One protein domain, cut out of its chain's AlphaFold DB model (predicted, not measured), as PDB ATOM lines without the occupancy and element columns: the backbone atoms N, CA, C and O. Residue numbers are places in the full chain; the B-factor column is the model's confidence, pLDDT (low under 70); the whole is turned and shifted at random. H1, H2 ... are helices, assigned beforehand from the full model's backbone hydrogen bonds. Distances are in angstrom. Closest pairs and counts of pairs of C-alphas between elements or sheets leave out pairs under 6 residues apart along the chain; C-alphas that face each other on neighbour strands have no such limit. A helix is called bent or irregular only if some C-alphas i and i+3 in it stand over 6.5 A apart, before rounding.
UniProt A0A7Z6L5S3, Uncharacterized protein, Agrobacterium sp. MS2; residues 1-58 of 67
ATOM      1  N   MET A   1     366.479 210.446 199.720       36.03
ATOM      2  CA  MET A   1     367.669 210.395 198.847       36.03
ATOM      3  C   MET A   1     367.192 209.863 197.516       36.03
ATOM      4  O   MET A   1     367.213 208.660 197.297       36.03
ATOM      5  N   SER A   2     366.572 210.746 196.736       43.66
ATOM      6  CA  SER A   2     365.897 210.372 195.497       43.66
ATOM      7  C   SER A   2     366.924 210.227 194.387       43.66
ATOM      8  O   SER A   2     367.859 211.019 194.294       43.66
ATOM      9  N   ASP A   3     366.732 209.162 193.626       49.50
ATOM     10  CA  ASP A   3     367.527 208.674 192.514       49.50
ATOM     11  C   ASP A   3     367.971 209.817 191.589       49.50
ATOM     12  O   ASP A   3     367.190 210.358 190.805       49.50
ATOM     13  N   ALA A   4     369.234 210.229 191.722       51.50
ATOM     14  CA  ALA A   4     369.873 211.133 190.781       51.50
ATOM     15  C   ALA A   4     370.088 210.337 189.495       51.50
ATOM     16  O   ALA A   4     371.143 209.727 189.301       51.50
ATOM     17  N   LYS A   5     369.049 210.299 188.652       60.47
ATOM     18  CA  LYS A   5     369.099 209.776 187.288       60.47
ATOM     19  C   LYS A   5     370.359 210.342 186.651       60.47
ATOM     20  O   LYS A   5     370.443 211.538 186.375       60.47
ATOM     21  N   LYS A   6     371.380 209.494 186.507       53.97
ATOM     22  CA  LYS A   6     372.652 209.877 185.902       53.97
ATOM     23  C   LYS A   6     372.326 210.471 184.539       53.97
ATOM     24  O   LYS A   6     371.832 209.748 183.674       53.97
ATOM     25  N   ILE A   7     372.591 211.766 184.371       56.28
ATOM     26  CA  ILE A   7     372.577 212.440 183.074       56.28
ATOM     27  C   ILE A   7     373.653 211.734 182.261       56.28
ATOM     28  O   ILE A   7     374.844 211.983 182.422       56.28
ATOM     29  N   THR A   8     373.232 210.737 181.494       60.53
ATOM     30  CA  THR A   8     374.099 210.000 180.590       60.53
ATOM     31  C   THR A   8     373.883 210.668 179.244       60.53
ATOM     32  O   THR A   8     372.785 210.534 178.700       60.53
ATOM     33  N   PRO A   9     374.854 211.445 178.729       56.50
ATOM     34  CA  PRO A   9     374.726 212.037 177.407       56.50
ATOM     35  C   PRO A   9     374.489 210.908 176.407       56.50
ATOM     36  O   PRO A   9     375.234 209.924 176.392       56.50
ATOM     37  N   ILE A  10     373.430 211.029 175.608       59.41
ATOM     38  CA  ILE A  10     372.960 209.969 174.703       59.41
ATOM     39  C   ILE A  10     374.036 209.651 173.641       59.41
ATOM     40  O   ILE A  10     374.101 208.529 173.142       59.41
ATOM     41  N   ARG A  11     374.949 210.600 173.390       61.69
ATOM     42  CA  ARG A  11     376.314 210.480 172.847       61.69
ATOM     43  C   ARG A  11     377.061 211.797 173.132       61.69
ATOM     44  O   ARG A  11     376.388 212.802 173.348       61.69
ATOM     45  N   PRO A  12     378.407 211.840 173.080       59.69
ATOM     46  CA  PRO A  12     379.166 213.100 173.114       59.69
ATOM     47  C   PRO A  12     378.700 214.120 172.059       59.69
ATOM     48  O   PRO A  12     378.814 215.321 172.278       59.69
ATOM     49  N   ASP A  13     378.120 213.627 170.960       75.94
ATOM     50  CA  ASP A  13     377.672 214.426 169.818       75.94
ATOM     51  C   ASP A  13     376.156 214.728 169.834       75.94
ATOM     52  O   ASP A  13     375.663 215.444 168.963       75.94
ATOM     53  N   ASP A  14     375.389 214.198 170.801       86.94
ATOM     54  CA  ASP A  14     373.936 214.423 170.896       86.94
ATOM     55  C   ASP A  14     373.606 215.589 171.834       86.94
ATOM     56  O   ASP A  14     373.108 215.425 172.953       86.94
ATOM     57  N   ILE A  15     373.916 216.792 171.356       86.75
ATOM     58  CA  ILE A  15     373.668 218.042 172.082       86.75
ATOM     59  C   ILE A  15     372.166 218.217 172.340       86.75
ATOM     60  O   ILE A  15     371.779 218.595 173.442       86.75
ATOM     61  N   ALA A  16     371.309 217.892 171.368       90.62
ATOM     62  CA  ALA A  16     369.861 218.013 171.527       90.62
ATOM     63  C   ALA A  16     369.336 217.089 172.636       90.62
ATOM     64  O   ALA A  16     368.601 217.534 173.516       90.62
ATOM     65  N   GLY A  17     369.766 215.824 172.643       90.69
ATOM     66  CA  GLY A  17     369.434 214.869 173.695       90.69
ATOM     67  C   GLY A  17     369.931 215.306 175.073       90.69
ATOM     68  O   GLY A  17     369.212 215.156 176.061       90.69
ATOM     69  N   TYR A  18     371.126 215.901 175.144       88.69
ATOM     70  CA  TYR A  18     371.654 216.477 176.381       88.69
ATOM     71  C   TYR A  18     370.784 217.628 176.899       88.69
ATOM     72  O   TYR A  18     370.370 217.587 178.058       88.69
ATOM     73  N   VAL A  19     370.446 218.606 176.050       91.25
ATOM     74  CA  VAL A  19     369.606 219.739 176.466       91.25
ATOM     75  C   VAL A  19     368.231 219.245 176.917       91.25
ATOM     76  O   VAL A  19     367.790 219.592 178.006       91.25
ATOM     77  N   ILE A  20     367.581 218.356 176.164       93.38
ATOM     78  CA  ILE A  20     366.285 217.785 176.569       93.38
ATOM     79  C   ILE A  20     366.395 217.076 177.929       93.38
ATOM     80  O   ILE A  20     365.507 217.200 178.773       93.38
ATOM     81  N   GLN A  21     367.495 216.363 178.183       90.19
ATOM     82  CA  GLN A  21     367.718 215.684 179.456       90.19
ATOM     83  C   GLN A  21     367.903 216.656 180.631       90.19
ATOM     84  O   GLN A  21     367.463 216.321 181.733       90.19
ATOM     85  N   CYS A  22     368.511 217.828 180.411       89.56
ATOM     86  CA  CYS A  22     368.630 218.904 181.403       89.56
ATOM     87  C   CYS A  22     367.272 219.486 181.822       89.56
ATOM     88  O   CYS A  22     367.155 220.008 182.926       89.56
ATOM     89  N   HIS A  23     366.252 219.346 180.974       93.56
ATOM     90  CA  HIS A  23     364.871 219.737 181.252       93.56
ATOM     91  C   HIS A  23     363.991 218.531 181.614       93.56
ATOM     92  O   HIS A  23     362.825 218.468 181.242       93.56
ATOM     93  N   ASP A  24     364.553 217.526 182.295       92.44
ATOM     94  CA  ASP A  24     363.845 216.314 182.742       92.44
ATOM     95  C   ASP A  24     363.165 215.503 181.620       92.44
ATOM     96  O   ASP A  24     362.293 214.666 181.865       92.44
ATOM     97  N   GLY A  25     363.609 215.678 180.374       91.69
ATOM     98  CA  GLY A  25     362.989 215.064 179.201       91.69
ATOM     99  C   GLY A  25     361.866 215.896 178.576       91.69
ATOM    100  O   GLY A  25     361.303 215.472 177.565       91.69
ATOM    101  N   ASP A  26     361.543 217.066 179.129       96.25
ATOM    102  CA  ASP A  26     360.582 217.998 178.548       96.25
ATOM    103  C   ASP A  26     361.228 218.777 177.394       96.25
ATOM    104  O   ASP A  26     361.894 219.802 177.563       96.25
ATOM    105  N   ALA A  27     361.009 218.273 176.181       94.94
ATOM    106  CA  ALA A  27     361.515 218.898 174.968       94.94
ATOM    107  C   ALA A  27     360.921 220.293 174.720       94.94
ATOM    108  O   ALA A  27     361.578 221.130 174.103       94.94
ATOM    109  N   ARG A  28     359.700 220.568 175.191       97.25
ATOM    110  CA  ARG A  28     359.079 221.882 175.022       97.25
ATOM    111  C   ARG A  28     359.741 222.897 175.942       97.25
ATOM    112  O   ARG A  28     360.141 223.951 175.458       97.25
ATOM    113  N   ALA A  29     359.908 222.558 177.219       96.44
ATOM    114  CA  ALA A  29     360.600 223.419 178.176       96.44
ATOM    115  C   ALA A  29     362.046 223.705 177.737       96.44
ATOM    116  O   ALA A  29     362.510 224.837 177.848       96.44
ATOM    117  N   ALA A  30     362.732 222.705 177.175       96.25
ATOM    118  CA  ALA A  30     364.066 222.867 176.601       96.25
ATOM    119  C   ALA A  30     364.098 223.873 175.439       96.25
ATOM    120  O   ALA A  30     364.956 224.750 175.395       96.25
ATOM    121  N   VAL A  31     363.157 223.767 174.496       96.69
ATOM    122  CA  VAL A  31     363.068 224.691 173.354       96.69
ATOM    123  C   VAL A  31     362.704 226.103 173.812       96.69
ATOM    124  O   VAL A  31     363.318 227.060 173.350       96.69
ATOM    125  N   GLU A  32     361.743 226.249 174.727       97.75
ATOM    126  CA  GLU A  32     361.357 227.551 175.286       97.75
ATOM    127  C   GLU A  32     362.541 228.222 176.006       97.75
ATOM    128  O   GLU A  32     362.780 229.413 175.806       97.75
ATOM    129  N   ALA A  33     363.336 227.457 176.763       96.25
ATOM    130  CA  ALA A  33     364.547 227.957 177.408       96.25
ATOM    131  C   ALA A  33     365.605 228.422 176.393       96.25
ATOM    132  O   ALA A  33     366.099 229.543 176.500       96.25
ATOM    133  N   LEU A  34     365.903 227.610 175.371       95.88
ATOM    134  CA  LEU A  34     366.866 227.976 174.324       95.88
ATOM    135  C   LEU A  34     366.440 229.227 173.550       95.88
ATOM    136  O   LEU A  34     367.280 230.060 173.221       95.88
ATOM    137  N   LEU A  35     365.145 229.374 173.255       96.62
ATOM    138  CA  LEU A  35     364.629 230.573 172.595       96.62
ATOM    139  C   LEU A  35     364.830 231.820 173.465       96.62
ATOM    140  O   LEU A  35     365.291 232.837 172.950       96.62
ATOM    141  N   GLY A  36     364.566 231.724 174.771       97.44
ATOM    142  CA  GLY A  36     364.817 232.820 175.709       97.44
ATOM    143  C   GLY A  36     366.303 233.175 175.835       97.44
ATOM    144  O   GLY A  36     366.661 234.350 175.875       97.44
ATOM    145  N   GLU A  37     367.193 232.179 175.841       95.81
ATOM    146  CA  GLU A  37     368.643 232.413 175.842       95.81
ATOM    147  C   GLU A  37     369.117 233.102 174.555       95.81
ATOM    148  O   GLU A  37     369.928 234.027 174.617       95.81
ATOM    149  N   ILE A  38     368.597 232.696 173.391       95.25
ATOM    150  CA  ILE A  38     368.914 233.329 172.103       95.25
ATOM    151  C   ILE A  38     368.464 234.792 172.096       95.25
ATOM    152  O   ILE A  38     369.256 235.657 171.723       95.25
ATOM    153  N   GLU A  39     367.232 235.074 172.525       95.88
ATOM    154  CA  GLU A  39     366.705 236.440 172.620       95.88
ATOM    155  C   GLU A  39     367.590 237.299 173.534       95.88
ATOM    156  O   GLU A  39     368.079 238.352 173.125       95.88
ATOM    157  N   HIS A  40     367.916 236.792 174.724       96.62
ATOM    158  CA  HIS A  40     368.789 237.484 175.666       96.62
ATOM    159  C   HIS A  40     370.184 237.783 175.086       96.62
ATOM    160  O   HIS A  40     370.726 238.880 175.261       96.62
ATOM    161  N   LEU A  41     370.788 236.826 174.377       95.69
ATOM    162  CA  LEU A  41     372.095 237.015 173.743       95.69
ATOM    163  C   LEU A  41     372.040 238.036 172.600       95.69
ATOM    164  O   LEU A  41     372.973 238.826 172.443       95.69
ATOM    165  N   GLN A  42     370.953 238.055 171.826       94.00
ATOM    166  CA  GLN A  42     370.734 239.048 170.773       94.00
ATOM    167  C   GLN A  42     370.573 240.461 171.351       94.00
ATOM    168  O   GLN A  42     371.137 241.414 170.805       94.00
ATOM    169  N   GLU A  43     369.879 240.608 172.480       95.19
ATOM    170  CA  GLU A  43     369.767 241.882 173.201       95.19
ATOM    171  C   GLU A  43     371.128 242.369 173.709       95.19
ATOM    172  O   GLU A  43     371.508 243.521 173.472       95.19
ATOM    173  N   GLN A  44     371.901 241.490 174.360       95.19
ATOM    174  CA  GLN A  44     373.238 241.833 174.848       95.19
ATOM    175  C   GLN A  44     374.181 242.223 173.709       95.19
ATOM    176  O   GLN A  44     374.924 243.202 173.823       95.19
ATOM    177  N   LEU A  45     374.132 241.500 172.590       92.38
ATOM    178  CA  LEU A  45     374.926 241.821 171.410       92.38
ATOM    179  C   LEU A  45     374.527 243.177 170.820       92.38
ATOM    180  O   LEU A  45     375.397 243.993 170.516       92.38
ATOM    181  N   SER A  46     373.226 243.451 170.716       90.88
ATOM    182  CA  SER A  46     372.705 244.733 170.227       90.88
ATOM    183  C   SER A  46     373.163 245.899 171.103       90.88
ATOM    184  O   SER A  46     373.630 246.922 170.594       90.88
ATOM    185  N   LEU A  47     373.103 245.731 172.427       93.25
ATOM    186  CA  LEU A  47     373.593 246.718 173.384       93.25
ATOM    187  C   LEU A  47     375.101 246.947 173.235       93.25
ATOM    188  O   LEU A  47     375.554 248.091 173.177       93.25
ATOM    189  N   ALA A  48     375.885 245.873 173.133       91.19
ATOM    190  CA  ALA A  48     377.329 245.963 172.966       91.19
ATOM    191  C   ALA A  48     377.700 246.704 171.671       91.19
ATOM    192  O   ALA A  48     378.551 247.594 171.691       91.19
ATOM    193  N   VAL A  49     377.031 246.398 170.554       89.00
ATOM    194  CA  VAL A  49     377.227 247.085 169.266       89.00
ATOM    195  C   VAL A  49     376.887 248.574 169.377       89.00
ATOM    196  O   VAL A  49     377.651 249.412 168.890       89.00
ATOM    197  N   ALA A  50     375.788 248.919 170.055       88.12
ATOM    198  CA  ALA A  50     375.394 250.308 170.276       88.12
ATOM    199  C   ALA A  50     376.434 251.090 171.101       88.12
ATOM    200  O   ALA A  50     376.735 252.237 170.772       88.12
ATOM    201  N   ILE A  51     377.012 250.467 172.136       90.12
ATOM    202  CA  ILE A  51     378.024 251.089 173.006       90.12
ATOM    203  C   ILE A  51     379.379 251.224 172.298       90.12
ATOM    204  O   ILE A  51     380.026 252.264 172.400       90.12
ATOM    205  N   MET A  52     379.826 250.185 171.587       85.75
ATOM    206  CA  MET A  52     381.145 250.161 170.941       85.75
ATOM    207  C   MET A  52     381.232 251.104 169.728       85.75
ATOM    208  O   MET A  52     382.312 251.603 169.406       85.75
ATOM    209  N   GLY A  53     380.105 251.389 169.067       79.69
ATOM    210  CA  GLY A  53     380.039 252.260 167.895       79.69
ATOM    211  C   GLY A  53     380.730 251.682 166.646       79.69
ATOM    212  O   GLY A  53     381.523 250.743 166.701       79.69
ATOM    213  N   LYS A  54     380.457 252.273 165.471       73.25
ATOM    214  CA  LYS A  54     380.925 251.752 164.162       73.25
ATOM    215  C   LYS A  54     382.452 251.695 163.998       73.25
ATOM    216  O   LYS A  54     382.953 250.912 163.193       73.25
ATOM    217  N   GLY A  55     383.193 252.541 164.717       77.81
ATOM    218  CA  GLY A  55     384.653 252.618 164.613       77.81
ATOM    219  C   GLY A  55     385.370 251.433 165.259       77.81
ATOM    220  O   GLY A  55     386.368 250.960 164.721       77.81
ATOM    221  N   TYR A  56     384.839 250.916 166.370       82.50
ATOM    222  CA  TYR A  56     385.472 249.842 167.140       82.50
ATOM    223  C   TYR A  56     385.432 248.500 166.399       82.50
ATOM    224  O   TYR A  56     386.427 247.781 166.355       82.50
ATOM    225  N   THR A  57     384.318 248.200 165.726       83.31
ATOM    226  CA  THR A  57     384.150 246.983 164.913       83.31
ATOM    227  C   THR A  57     384.648 247.140 163.472       83.31
ATOM    228  O   THR A  57     384.463 246.239 162.656       83.31
ATOM    229  N   ARG A  58     385.263 248.284 163.123       85.56
ATOM    230  CA  ARG A  58     385.691 248.629 161.750       85.56
ATOM    231  C   ARG A  58     384.566 248.469 160.717       85.56
ATOM    232  O   ARG A  58     384.805 248.039 159.592       85.56
TER     233      ARG A  58
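Overview. This is residues 1 to 58 of the 67 residues of an uncharacterized protein of Agrobacterium sp. MS2 (UniProt A0A7Z6L5S3). One long helix, H2, sticks out with its residues 35 to 48 and 50 to 56, and at its first end the short helix H1 meets it at a corner, with the unnamed residues 1 to 14 leading into H1. H2 is kinked near its last residues, and the model as a whole has few contacts between its parts. The printed part has 58 residues with two named helices, H1 then H2, and no named strand; the class is all helix. It is extended, with a radius of gyration of the C-alphas of 17.6 A, and spans 54 by 22 by 21 A.

Along the chain. The chain begins at Met 1, with its C-alpha at (367.669, 210.395, 198.847), and residues 1 to 14 hold no named element. H1 is residues 15 to 22, 10.6 A from first to last C-alpha, beginning at (373.668, 218.042, 172.082). H2 is residues 27 to 56, 39.9 A long, ending with C-alpha 56 at (385.472, 249.842, 167.140). H2 has a kink of 55 degrees near residue 50 and is irregular: C-alphas 51 and 54 are 9.3 A apart.

Arrangement. A tight link of 4 residues joins H1 to H2. The two helices touch, H2 with residues 27 to 30 alone, and the closest C-alphas, those of Ile 20 and Ala 27, are 5.2 A apart. They run opposite ways at a steep tilt of 66 degrees. Every O i to N i+4 pair is within hydrogen-bond range in H1, and 23 of 26 are in H2.

Size, cuts and confidence. The C-alphas farthest apart, those of Met 1 and Gly 55, are 56.9 A apart. The printed part has no cut. Its mean pLDDT is 83.4, and residues 1 to 12 are under 70.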